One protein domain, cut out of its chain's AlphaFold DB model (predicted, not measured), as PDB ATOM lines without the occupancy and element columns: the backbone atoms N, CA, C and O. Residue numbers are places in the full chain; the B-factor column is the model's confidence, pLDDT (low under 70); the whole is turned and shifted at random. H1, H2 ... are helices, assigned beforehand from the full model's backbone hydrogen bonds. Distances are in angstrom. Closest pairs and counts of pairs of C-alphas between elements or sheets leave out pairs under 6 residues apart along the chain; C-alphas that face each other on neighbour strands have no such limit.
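What this domain is: This is residues 125 to 202 and 212 to 221 of the 482 residues of an uncharacterized protein of Citrus unshiu (UniProt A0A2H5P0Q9). Long helices H1 and H3 cross steeply; H5 and H6, side by side, pack across H3, with short H2 and H4 near its two ends. The printed part has 88 residues with six named helices, H1 to H6 in order: all helix. It is compact, radius of gyration of the C-alphas 12.8 A, spans 35 by 28 by 22 A.

Where its parts are: H1, residues 125 to 144, 30.7 A, begins at C-alpha 125 (-39.434, -40.056, -18.100). H2 is residues 147 to 150, H3 153 to 173 (30.6 A), H4 177 to 181, H5 186 to 198. H6, residues 212 to 219, ends at C-alpha 219 (-9.250, -44.365, -25.871).

How they stand to each other: H3 touches H5 with residues 162 to 170 alone, the closest C-alphas being those of Ser 166 and Ala 193, 4.9 A apart, and their lines are about perpendicular at 74 degrees. H5 touches H6, closest C-alphas Ile 198 and Ala 216, 5.3 A, at a shallow tilt of 27 degrees. O i to N i+4 pairs are within hydrogen-bond range throughout H4, H5 and H6, 15 of 16 in H1 and 15 of 17 in H3.

The domain as a whole: Residues 203 to 211 are cut out, C-alphas 202 and 212 being 13.2 A apart. Residues 199 to 202 and 221 have pLDDT under 70.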
ATOM      1  N   ARG A 125     -38.503 -39.644 -17.033       82.06
ATOM      2  CA  ARG A 125     -39.434 -40.056 -18.100       82.06
ATOM      3  C   ARG A 125     -38.784 -40.084 -19.488       82.06
ATOM      4  O   ARG A 125     -39.377 -40.638 -20.403       82.06
ATOM      5  N   HIS A 126     -37.589 -39.513 -19.660       87.44
ATOM      6  CA  HIS A 126     -36.950 -39.368 -20.970       87.44
ATOM      7  C   HIS A 126     -36.282 -40.654 -21.478       87.44
ATOM      8  O   HIS A 126     -35.813 -40.669 -22.607       87.44
ATOM      9  N   GLN A 127     -36.251 -41.750 -20.708       87.00
ATOM     10  CA  GLN A 127     -35.588 -42.996 -21.134       87.00
ATOM     11  C   GLN A 127     -36.037 -43.533 -22.514       87.00
ATOM     12  O   GLN A 127     -35.153 -43.926 -23.274       87.00
ATOM     13  N   PRO A 128     -37.332 -43.516 -22.909       89.38
ATOM     14  CA  PRO A 128     -37.739 -43.942 -24.252       89.38
ATOM     15  C   PRO A 128     -37.161 -43.037 -25.346       89.38
ATOM     16  O   PRO A 128     -36.583 -43.526 -26.310       89.38
ATOM     17  N   MET A 129     -37.238 -41.718 -25.145       89.06
ATOM     18  CA  MET A 129     -36.706 -40.697 -26.052       89.06
ATOM     19  C   MET A 129     -35.180 -40.792 -26.200       89.06
ATOM     20  O   MET A 129     -34.661 -40.753 -27.313       89.06
ATOM     21  N   ARG A 130     -34.459 -41.001 -25.090       93.12
ATOM     22  CA  ARG A 130     -33.013 -41.268 -25.104       93.12
ATOM     23  C   ARG A 130     -32.697 -42.562 -25.853       93.12
ATOM     24  O   ARG A 130     -31.758 -42.594 -26.637       93.12
ATOM     25  N   GLY A 131     -33.513 -43.603 -25.681       92.44
ATOM     26  CA  GLY A 131     -33.425 -44.849 -26.446       92.44
ATOM     27  C   GLY A 131     -33.566 -44.639 -27.957       92.44
ATOM     28  O   GLY A 131     -32.762 -45.172 -28.719       92.44
ATOM     29  N   SER A 132     -34.529 -43.820 -28.389       92.50
ATOM     30  CA  SER A 132     -34.686 -43.432 -29.796       92.50
ATOM     31  C   SER A 132     -33.470 -42.671 -30.328       92.50
ATOM     32  O   SER A 132     -32.985 -42.999 -31.407       92.50
ATOM     33  N   LEU A 133     -32.918 -41.716 -29.567       93.44
ATOM     34  CA  LEU A 133     -31.730 -40.981 -30.012       93.44
ATOM     35  C   LEU A 133     -30.474 -41.869 -30.062       93.44
ATOM     36  O   LEU A 133     -29.668 -41.727 -30.973       93.44
ATOM     37  N   ILE A 134     -30.323 -42.836 -29.150       94.06
ATOM     38  CA  ILE A 134     -29.244 -43.842 -29.204       94.06
ATOM     39  C   ILE A 134     -29.319 -44.649 -30.505       94.06
ATOM     40  O   ILE A 134     -28.298 -44.832 -31.166       94.06
ATOM     41  N   GLN A 135     -30.511 -45.121 -30.889       94.38
ATOM     42  CA  GLN A 135     -30.714 -45.854 -32.147       94.38
ATOM     43  C   GLN A 135     -30.363 -44.997 -33.368       94.38
ATOM     44  O   GLN A 135     -29.722 -45.482 -34.298       94.38
ATOM     45  N   GLU A 136     -30.735 -43.721 -33.337       93.81
ATOM     46  CA  GLU A 136     -30.421 -42.765 -34.392       93.81
ATOM     47  C   GLU A 136     -28.908 -42.496 -34.505       93.81
ATOM     48  O   GLU A 136     -28.353 -42.545 -35.601       93.81
ATOM     49  N   ILE A 137     -28.202 -42.316 -33.384       92.56
ATOM     50  CA  ILE A 137     -26.736 -42.182 -33.376       92.56
ATOM     51  C   ILE A 137     -26.083 -43.449 -33.954       92.56
ATOM     52  O   ILE A 137     -25.164 -43.350 -34.765       92.56
ATOM     53  N   PHE A 138     -26.573 -44.646 -33.607       93.00
ATOM     54  CA  PHE A 138     -26.107 -45.890 -34.232       93.00
ATOM     55  C   PHE A 138     -26.344 -45.916 -35.748       93.00
ATOM     56  O   PHE A 138     -25.491 -46.439 -36.464       93.00
ATOM     57  N   ARG A 139     -27.462 -45.378 -36.251       93.00
ATOM     58  CA  ARG A 139     -27.720 -45.268 -37.695       93.00
ATOM     59  C   ARG A 139     -26.678 -44.372 -38.362       93.00
ATOM     60  O   ARG A 139     -25.932 -44.855 -39.207       93.00
ATOM     61  N   VAL A 140     -26.552 -43.128 -37.904       90.81
ATOM     62  CA  VAL A 140     -25.626 -42.128 -38.466       90.81
ATOM     63  C   VAL A 140     -24.171 -42.614 -38.431       90.81
ATOM     64  O   VAL A 140     -23.451 -42.515 -39.421       90.81
ATOM     65  N   VAL A 141     -23.727 -43.225 -37.327       87.88
ATOM     66  CA  VAL A 141     -22.361 -43.770 -37.220       87.88
ATOM     67  C   VAL A 141     -22.139 -44.952 -38.179       87.88
ATOM     68  O   VAL A 141     -21.058 -45.085 -38.751       87.88
ATOM     69  N   ASN A 142     -23.155 -45.788 -38.420       88.19
ATOM     70  CA  ASN A 142     -23.078 -46.839 -39.440       88.19
ATOM     71  C   ASN A 142     -23.131 -46.297 -40.878       88.19
ATOM     72  O   ASN A 142     -22.623 -46.960 -41.774       88.19
ATOM     73  N   GLU A 143     -23.707 -45.127 -41.133       89.88
ATOM     74  CA  GLU A 143     -23.696 -44.510 -42.468       89.88
ATOM     75  C   GLU A 143     -22.326 -43.896 -42.805       89.88
ATOM     76  O   GLU A 143     -21.899 -43.936 -43.956       89.88
ATOM     77  N   ILE A 144     -21.600 -43.396 -41.800       87.56
ATOM     78  CA  ILE A 144     -20.310 -42.700 -41.974       87.56
ATOM     79  C   ILE A 144     -19.111 -43.661 -42.066       87.56
ATOM     80  O   ILE A 144     -18.114 -43.350 -42.718       87.56
ATOM     81  N   HIS A 145     -19.168 -44.832 -41.424       84.94
ATOM     82  CA  HIS A 145     -18.071 -45.806 -41.472       84.94
ATOM     83  C   HIS A 145     -18.145 -46.754 -42.672       84.94
ATOM     84  O   HIS A 145     -19.210 -47.258 -43.028       84.94
ATOM     85  N   SER A 146     -16.982 -47.115 -43.218       84.50
ATOM     86  CA  SER A 146     -16.867 -48.145 -44.253       84.50
ATOM     87  C   SER A 146     -17.069 -49.565 -43.703       84.50
ATOM     88  O   SER A 146     -16.828 -49.862 -42.528       84.50
ATOM     89  N   GLU A 147     -17.449 -50.493 -44.581       84.12
ATOM     90  CA  GLU A 147     -17.614 -51.925 -44.288       84.12
ATOM     91  C   GLU A 147     -16.334 -52.583 -43.758       84.12
ATOM     92  O   GLU A 147     -16.414 -53.594 -43.061       84.12
ATOM     93  N   ALA A 148     -15.159 -52.016 -44.054       81.69
ATOM     94  CA  ALA A 148     -13.886 -52.461 -43.500       81.69
ATOM     95  C   ALA A 148     -13.804 -52.173 -41.992       81.69
ATOM     96  O   ALA A 148     -13.583 -53.094 -41.204       81.69
ATOM     97  N   THR A 149     -14.080 -50.931 -41.574       81.00
ATOM     98  CA  THR A 149     -14.182 -50.559 -40.152       81.00
ATOM     99  C   THR A 149     -15.266 -51.371 -39.450       81.00
ATOM    100  O   THR A 149     -15.021 -51.916 -38.375       81.00
ATOM    101  N   LYS A 150     -16.440 -51.525 -40.079       83.75
ATOM    102  CA  LYS A 150     -17.580 -52.252 -39.499       83.75
ATOM    103  C   LYS A 150     -17.274 -53.711 -39.162       83.75
ATOM    104  O   LYS A 150     -17.893 -54.267 -38.259       83.75
ATOM    105  N   LYS A 151     -16.336 -54.344 -39.876       85.56
ATOM    106  CA  LYS A 151     -15.898 -55.732 -39.641       85.56
ATOM    107  C   LYS A 151     -14.845 -55.864 -38.534       85.56
ATOM    108  O   LYS A 151     -14.573 -56.985 -38.110       85.56
ATOM    109  N   ASN A 152     -14.264 -54.765 -38.045       85.94
ATOM    110  CA  ASN A 152     -13.296 -54.816 -36.952       85.94
ATOM    111  C   ASN A 152     -14.002 -55.137 -35.622       85.94
ATOM    112  O   ASN A 152     -14.831 -54.372 -35.130       85.94
ATOM    113  N   LYS A 153     -13.630 -56.272 -35.021       86.12
ATOM    114  CA  LYS A 153     -14.168 -56.755 -33.744       86.12
ATOM    115  C   LYS A 153     -13.949 -55.771 -32.588       86.12
ATOM    116  O   LYS A 153     -14.848 -55.597 -31.773       86.12
ATOM    117  N   GLU A 154     -12.789 -55.121 -32.513       80.81
ATOM    118  CA  GLU A 154     -12.495 -54.160 -31.444       80.81
ATOM    119  C   GLU A 154     -13.409 -52.934 -31.544       80.81
ATOM    120  O   GLU A 154     -14.024 -52.535 -30.557       80.81
ATOM    121  N   TRP A 155     -13.599 -52.407 -32.757       84.56
ATOM    122  CA  TRP A 155     -14.568 -51.341 -33.008       84.56
ATOM    123  C   TRP A 155     -15.996 -51.776 -32.642       84.56
ATOM    124  O   TRP A 155     -16.673 -51.047 -31.921       84.56
ATOM    125  N   GLN A 156     -16.439 -52.977 -33.037       85.38
ATOM    126  CA  GLN A 156     -17.775 -53.491 -32.688       85.38
ATOM    127  C   GLN A 156     -17.998 -53.603 -31.170       85.38
ATOM    128  O   GLN A 156     -19.081 -53.277 -30.684       85.38
ATOM    129  N   GLU A 157     -16.997 -54.055 -30.410       85.69
ATOM    130  CA  GLU A 157     -17.092 -54.201 -28.950       85.69
ATOM    131  C   GLU A 157     -17.100 -52.846 -28.220       85.69
ATOM    132  O   GLU A 157     -17.713 -52.718 -27.156       85.69
ATOM    133  N   LYS A 158     -16.440 -51.825 -28.777       85.00
ATOM    134  CA  LYS A 158     -16.304 -50.492 -28.166       85.00
ATOM    135  C   LYS A 158     -17.361 -49.487 -28.618       85.00
ATOM    136  O   LYS A 158     -17.724 -48.612 -27.831       85.00
ATOM    137  N   LEU A 159     -17.890 -49.618 -29.836       88.12
ATOM    138  CA  LEU A 159     -18.887 -48.716 -30.419       88.12
ATOM    139  C   LEU A 159     -20.087 -48.458 -29.484       88.12
ATOM    140  O   LEU A 159     -20.401 -47.286 -29.275       88.12
ATOM    141  N   PRO A 160     -20.727 -49.468 -28.851       89.81
ATOM    142  CA  PRO A 160     -21.835 -49.210 -27.931       89.81
ATOM    143  C   PRO A 160     -21.446 -48.336 -26.737       89.81
ATOM    144  O   PRO A 160     -22.259 -47.548 -26.262       89.81
ATOM    145  N   VAL A 161     -20.198 -48.435 -26.265       85.56
ATOM    146  CA  VAL A 161     -19.688 -47.618 -25.156       85.56
ATOM    147  C   VAL A 161     -19.505 -46.168 -25.601       85.56
ATOM    148  O   VAL A 161     -19.910 -45.265 -24.872       85.56
ATOM    149  N   VAL A 162     -18.957 -45.939 -26.803       88.06
ATOM    150  CA  VAL A 162     -18.832 -44.595 -27.395       88.06
ATOM    151  C   VAL A 162     -20.212 -43.971 -27.582       88.06
ATOM    152  O   VAL A 162     -20.444 -42.887 -27.061       88.06
ATOM    153  N   VAL A 163     -21.152 -44.664 -28.234       91.94
ATOM    154  CA  VAL A 163     -22.507 -44.145 -28.507       91.94
ATOM    155  C   VAL A 163     -23.239 -43.765 -27.217       91.94
ATOM    156  O   VAL A 163     -23.747 -42.648 -27.107       91.94
ATOM    157  N   LEU A 164     -23.243 -44.645 -26.208       90.56
ATOM    158  CA  LEU A 164     -23.852 -44.351 -24.905       90.56
ATOM    159  C   LEU A 164     -23.169 -43.173 -24.199       90.56
ATOM    160  O   LEU A 164     -23.830 -42.403 -23.501       90.56
ATOM    161  N   LYS A 165     -21.851 -43.008 -24.370       87.75
ATOM    162  CA  LYS A 165     -21.112 -41.910 -23.746       87.75
ATOM    163  C   LYS A 165     -21.320 -40.577 -24.464       87.75
ATOM    164  O   LYS A 165     -21.441 -39.557 -23.786       87.75
ATOM    165  N   SER A 166     -21.416 -40.586 -25.791       92.00
ATOM    166  CA  SER A 166     -21.746 -39.410 -26.598       92.00
ATOM    167  C   SER A 166     -23.157 -38.928 -26.288       92.00
ATOM    168  O   SER A 166     -23.347 -37.750 -26.000       92.00
ATOM    169  N   GLU A 167     -24.128 -39.844 -26.219       93.81
ATOM    170  CA  GLU A 167     -25.495 -39.518 -25.810       93.81
ATOM    171  C   GLU A 167     -25.544 -38.954 -24.383       93.81
ATOM    172  O   GLU A 167     -26.200 -37.941 -24.153       93.81
ATOM    173  N   GLU A 168     -24.818 -39.544 -23.427       90.62
ATOM    174  CA  GLU A 168     -24.720 -39.022 -22.057       90.62
ATOM    175  C   GLU A 168     -24.195 -37.575 -22.034       90.62
ATOM    176  O   GLU A 168     -24.722 -36.737 -21.295       90.62
ATOM    177  N   ILE A 169     -23.182 -37.272 -22.854       88.50
ATOM    178  CA  ILE A 169     -22.617 -35.926 -22.990       88.50
ATOM    179  C   ILE A 169     -23.643 -34.983 -23.627       88.50
ATOM    180  O   ILE A 169     -23.921 -33.942 -23.036       88.50
ATOM    181  N   MET A 170     -24.256 -35.349 -24.754       91.75
ATOM    182  CA  MET A 170     -25.281 -34.547 -25.438       91.75
ATOM    183  C   MET A 170     -26.486 -34.250 -24.540       91.75
ATOM    184  O   MET A 170     -26.910 -33.100 -24.443       91.75
ATOM    185  N   TYR A 171     -26.994 -35.261 -23.828       91.31
ATOM    186  CA  TYR A 171     -28.081 -35.113 -22.858       91.31
ATOM    187  C   TYR A 171     -27.689 -34.153 -21.731       91.31
ATOM    188  O   TYR A 171     -28.491 -33.322 -21.327       91.31
ATOM    189  N   SER A 172     -26.439 -34.207 -21.258       87.56
ATOM    190  CA  SER A 172     -25.954 -33.275 -20.235       87.56
ATOM    191  C   SER A 172     -25.668 -31.856 -20.751       87.56
ATOM    192  O   SER A 172     -25.779 -30.912 -19.967       87.56
ATOM    193  N   LYS A 173     -25.286 -31.690 -22.029       89.00
ATOM    194  CA  LYS A 173     -24.944 -30.394 -22.643       89.00
ATOM    195  C   LYS A 173     -26.185 -29.596 -23.051       89.00
ATOM    196  O   LYS A 173     -26.186 -28.385 -22.842       89.00
ATOM    197  N   ALA A 174     -27.214 -30.253 -23.593       90.31
ATOM    198  CA  ALA A 174     -28.396 -29.578 -24.126       90.31
ATOM    199  C   ALA A 174     -29.151 -28.758 -23.059       90.31
ATOM    200  O   ALA A 174     -29.162 -29.075 -21.862       90.31
ATOM    201  N   ASN A 175     -29.806 -27.687 -23.499       88.88
ATOM    202  CA  ASN A 175     -30.550 -26.742 -22.664       88.88
ATOM    203  C   ASN A 175     -32.069 -26.931 -22.775       88.88
ATOM    204  O   ASN A 175     -32.804 -26.445 -21.916       88.88
ATOM    205  N   SER A 176     -32.532 -27.682 -23.778       90.12
ATOM    206  CA  SER A 176     -33.932 -28.065 -23.965       90.12
ATOM    207  C   SER A 176     -34.084 -29.462 -24.578       90.12
ATOM    208  O   SER A 176     -33.158 -30.001 -25.184       90.12
ATOM    209  N   GLU A 177     -35.284 -30.029 -24.462       90.31
ATOM    210  CA  GLU A 177     -35.657 -31.295 -25.107       90.31
ATOM    211  C   GLU A 177     -35.620 -31.205 -26.644       90.31
ATOM    212  O   GLU A 177     -35.141 -32.123 -27.306       90.31
ATOM    213  N   ALA A 178     -36.050 -30.072 -27.211       89.88
ATOM    214  CA  ALA A 178     -36.034 -29.838 -28.654       89.88
ATOM    215  C   ALA A 178     -34.603 -29.774 -29.223       89.88
ATOM    216  O   ALA A 178     -34.326 -30.372 -30.256       89.88
ATOM    217  N   GLU A 179     -33.679 -29.113 -28.519       91.19
ATOM    218  CA  GLU A 179     -32.246 -29.092 -28.858       91.19
ATOM    219  C   GLU A 179     -31.620 -30.492 -28.764       91.19
ATOM    220  O   GLU A 179     -30.794 -30.868 -29.593       91.19
ATOM    221  N   TYR A 180     -32.026 -31.293 -27.774       92.12
ATOM    222  CA  TYR A 180     -31.569 -32.675 -27.643       92.12
ATOM    223  C   TYR A 180     -32.046 -33.553 -28.817       92.12
ATOM    224  O   TYR A 180     -31.234 -34.294 -29.380       92.12
ATOM    225  N   MET A 181     -33.313 -33.420 -29.224       91.75
ATOM    226  CA  MET A 181     -33.958 -34.233 -30.269       91.75
ATOM    227  C   MET A 181     -33.793 -33.730 -31.709       91.75
ATOM    228  O   MET A 181     -34.255 -34.404 -32.628       91.75
ATOM    229  N   ASP A 182     -33.144 -32.586 -31.946       94.06
ATOM    230  CA  ASP A 182     -32.965 -32.075 -33.308       94.06
ATOM    231  C   ASP A 182     -32.060 -32.982 -34.160       94.06
ATOM    232  O   ASP A 182     -30.843 -33.047 -33.976       94.06
ATOM    233  N   LEU A 183     -32.662 -33.649 -35.143       92.62
ATOM    234  CA  LEU A 183     -31.961 -34.533 -36.071       92.62
ATOM    235  C   LEU A 183     -30.991 -33.783 -36.996       92.62
ATOM    236  O   LEU A 183     -30.011 -34.374 -37.438       92.62
ATOM    237  N   LYS A 184     -31.223 -32.493 -37.280       92.38
ATOM    238  CA  LYS A 184     -30.409 -31.729 -38.242       92.38
ATOM    239  C   LYS A 184     -28.992 -31.489 -37.732       92.38
ATOM    240  O   LYS A 184     -28.045 -31.622 -38.494       92.38
ATOM    241  N   THR A 185     -28.856 -31.174 -36.447       92.94
ATOM    242  CA  THR A 185     -27.566 -30.967 -35.768       92.94
ATOM    243  C   THR A 185     -27.014 -32.231 -35.109       92.94
ATOM    244  O   THR A 185     -25.991 -32.176 -34.428       92.94
ATOM    245  N   LEU A 186     -27.685 -33.382 -35.249       93.00
ATOM    246  CA  LEU A 186     -27.337 -34.587 -34.496       93.00
ATOM    247  C   LEU A 186     -25.911 -35.068 -34.772       93.00
ATOM    248  O   LEU A 186     -25.207 -35.434 -33.832       93.00
ATOM    249  N   LEU A 187     -25.481 -35.046 -36.036       91.25
ATOM    250  CA  LEU A 187     -24.124 -35.427 -36.420       91.25
ATOM    251  C   LEU A 187     -23.086 -34.522 -35.743       91.25
ATOM    252  O   LEU A 187     -22.196 -35.021 -35.058       91.25
ATOM    253  N   ASP A 188     -23.248 -33.205 -35.846       91.81
ATOM    254  CA  ASP A 188     -22.312 -32.230 -35.274       91.81
ATOM    255  C   ASP A 188     -22.246 -32.327 -33.745       91.81
ATOM    256  O   ASP A 188     -21.160 -32.351 -33.166       91.81
ATOM    257  N   ARG A 189     -23.401 -32.476 -33.080       93.56
ATOM    258  CA  ARG A 189     -23.487 -32.680 -31.622       93.56
ATOM    259  C   ARG A 189     -22.874 -34.011 -31.188       93.56
ATOM    260  O   ARG A 189     -22.255 -34.077 -30.127       93.56
ATOM    261  N   THR A 190     -23.012 -35.058 -32.001       92.81
ATOM    262  CA  THR A 190     -22.370 -36.359 -31.764       92.81
ATOM    263  C   THR A 190     -20.854 -36.246 -31.920       92.81
ATOM    264  O   THR A 190     -20.127 -36.753 -31.072       92.81
ATOM    265  N   ASN A 191     -20.371 -35.530 -32.937       90.50
ATOM    266  CA  ASN A 191     -18.946 -35.294 -33.170       90.50
ATOM    267  C   ASN A 191     -18.317 -34.438 -32.060       90.50
ATOM    268  O   ASN A 191     -17.293 -34.826 -31.511       90.50
ATOM    269  N   ASP A 192     -18.953 -33.340 -31.634       89.94
ATOM    270  CA  ASP A 192     -18.521 -32.563 -30.460       89.94
ATOM    271  C   ASP A 192     -18.496 -33.425 -29.185       89.94
ATOM    272  O   ASP A 192     -17.550 -33.359 -28.393       89.94
ATOM    273  N   ALA A 193     -19.491 -34.293 -28.986       90.50
ATOM    274  CA  ALA A 193     -19.504 -35.226 -27.867       90.50
ATOM    275  C   ALA A 193     -18.381 -36.278 -27.953       90.50
ATOM    276  O   ALA A 193     -17.777 -36.584 -26.927       90.50
ATOM    277  N   ILE A 194     -18.044 -36.771 -29.148       89.38
ATOM    278  CA  ILE A 194     -16.916 -37.684 -29.400       89.38
ATOM    279  C   ILE A 194     -15.573 -36.980 -29.164       89.38
ATOM    280  O   ILE A 194     -14.743 -37.503 -28.425       89.38
ATOM    281  N   ASN A 195     -15.388 -35.759 -29.660       85.62
ATOM    282  CA  ASN A 195     -14.210 -34.931 -29.370       85.62
ATOM    283  C   ASN A 195     -14.096 -34.655 -27.857       85.62
ATOM    284  O   ASN A 195     -13.010 -34.657 -27.280       85.62
ATOM    285  N   THR A 196     -15.239 -34.522 -27.176       83.75
ATOM    286  CA  THR A 196     -15.342 -34.434 -25.711       83.75
ATOM    287  C   THR A 196     -15.040 -35.778 -25.006       83.75
ATOM    288  O   THR A 196     -14.716 -35.777 -23.816       83.75
ATOM    289  N   ILE A 197     -15.108 -36.933 -25.676       83.38
ATOM    290  CA  ILE A 197     -14.629 -38.229 -25.151       83.38
ATOM    291  C   ILE A 197     -13.112 -38.346 -25.317       83.38
ATOM    292  O   ILE A 197     -12.449 -38.732 -24.357       83.38
ATOM    293  N   ILE A 198     -12.596 -37.998 -26.500       79.38
ATOM    294  CA  ILE A 198     -11.172 -38.069 -26.867       79.38
ATOM    295  C   ILE A 198     -10.339 -37.112 -26.006       79.38
ATOM    296  O   ILE A 198      -9.390 -37.542 -25.363       79.38
ATOM    297  N   ARG A 199     -10.760 -35.842 -25.923       65.88
ATOM    298  CA  ARG A 199     -10.199 -34.775 -25.074       65.88
ATOM    299  C   ARG A 199      -8.666 -34.595 -25.140       65.88
ATOM    300  O   ARG A 199      -7.941 -35.060 -24.269       65.88
ATOM    301  N   LEU A 200      -8.288 -33.639 -25.996       52.62
ATOM    302  CA  LEU A 200      -7.241 -32.622 -25.762       52.62
ATOM    303  C   LEU A 200      -5.766 -32.892 -26.128       52.62
ATOM    304  O   LEU A 200      -4.934 -32.058 -25.781       52.62
ATOM    305  N   ASP A 201      -5.438 -33.906 -26.929       38.81
ATOM    306  CA  ASP A 201      -4.072 -34.057 -27.472       38.81
ATOM    307  C   ASP A 201      -3.900 -33.443 -28.883       38.81
ATOM    308  O   ASP A 201      -3.441 -34.091 -29.818       38.81
ATOM    309  N   GLU A 202      -4.161 -32.134 -29.030       53.34
ATOM    310  CA  GLU A 202      -3.767 -31.327 -30.216       53.34
ATOM    311  C   GLU A 202      -2.229 -31.124 -30.325       53.34
ATOM    312  O   GLU A 202      -1.761 -30.099 -30.821       53.34
ATOM    313  N   PRO A 212     -12.994 -40.223 -35.626       78.69
ATOM    314  CA  PRO A 212     -13.023 -39.899 -34.191       78.69
ATOM    315  C   PRO A 212     -13.761 -40.917 -33.309       78.69
ATOM    316  O   PRO A 212     -13.354 -41.219 -32.193       78.69
ATOM    317  N   CYS A 213     -14.839 -41.524 -33.802       80.19
ATOM    318  CA  CYS A 213     -15.574 -42.575 -33.088       80.19
ATOM    319  C   CYS A 213     -14.751 -43.864 -32.876       80.19
ATOM    320  O   CYS A 213     -14.964 -44.555 -31.880       80.19
ATOM    321  N   ILE A 214     -13.819 -44.190 -33.779       82.38
ATOM    322  CA  ILE A 214     -12.861 -45.299 -33.624       82.38
ATOM    323  C   ILE A 214     -11.801 -44.910 -32.593       82.38
ATOM    324  O   ILE A 214     -11.519 -45.680 -31.679       82.38
ATOM    325  N   GLU A 215     -11.258 -43.702 -32.702       82.06
ATOM    326  CA  GLU A 215     -10.263 -43.177 -31.767       82.06
ATOM    327  C   GLU A 215     -10.811 -43.128 -30.328       82.06
ATOM    328  O   GLU A 215     -10.195 -43.638 -29.395       82.06
ATOM    329  N   ALA A 216     -12.036 -42.629 -30.146       81.56
ATOM    330  CA  ALA A 216     -12.765 -42.660 -28.881       81.56
ATOM    331  C   ALA A 216     -12.991 -44.091 -28.361       81.56
ATOM    332  O   ALA A 216     -12.895 -44.332 -27.158       81.56
ATOM    333  N   ALA A 217     -13.273 -45.050 -29.248       82.44
ATOM    334  CA  ALA A 217     -13.426 -46.461 -28.895       82.44
ATOM    335  C   ALA A 217     -12.122 -47.070 -28.347       82.44
ATOM    336  O   ALA A 217     -12.159 -47.788 -27.342       82.44
ATOM    337  N   LEU A 218     -10.983 -46.745 -28.966       76.62
ATOM    338  CA  LEU A 218      -9.649 -47.154 -28.519       76.62
ATOM    339  C   LEU A 218      -9.276 -46.463 -27.197       76.62
ATOM    340  O   LEU A 218      -8.920 -47.140 -26.230       76.62
ATOM    341  N   ASN A 219      -9.481 -45.147 -27.091       76.38
ATOM    342  CA  ASN A 219      -9.250 -44.365 -25.871       76.38
ATOM    343  C   ASN A 219     -10.075 -44.871 -24.672       76.38
ATOM    344  O   ASN A 219      -9.543 -45.025 -23.573       76.38
ATOM    345  N   LEU A 220     -11.348 -45.234 -24.872       73.69
ATOM    346  CA  LEU A 220     -12.186 -45.873 -23.844       73.69
ATOM    347  C   LEU A 220     -11.802 -47.342 -23.557       73.69
ATOM    348  O   LEU A 220     -12.297 -47.938 -22.597       73.69
ATOM    349  N   GLY A 221     -10.943 -47.952 -24.377       61.38
ATOM    350  CA  GLY A 221     -10.308 -49.243 -24.112       61.38
ATOM    351  C   GLY A 221      -9.035 -49.155 -23.271       61.38
ATOM    352  O   GLY A 221      -8.722 -50.107 -22.551       61.38
TER     353      GLY A 221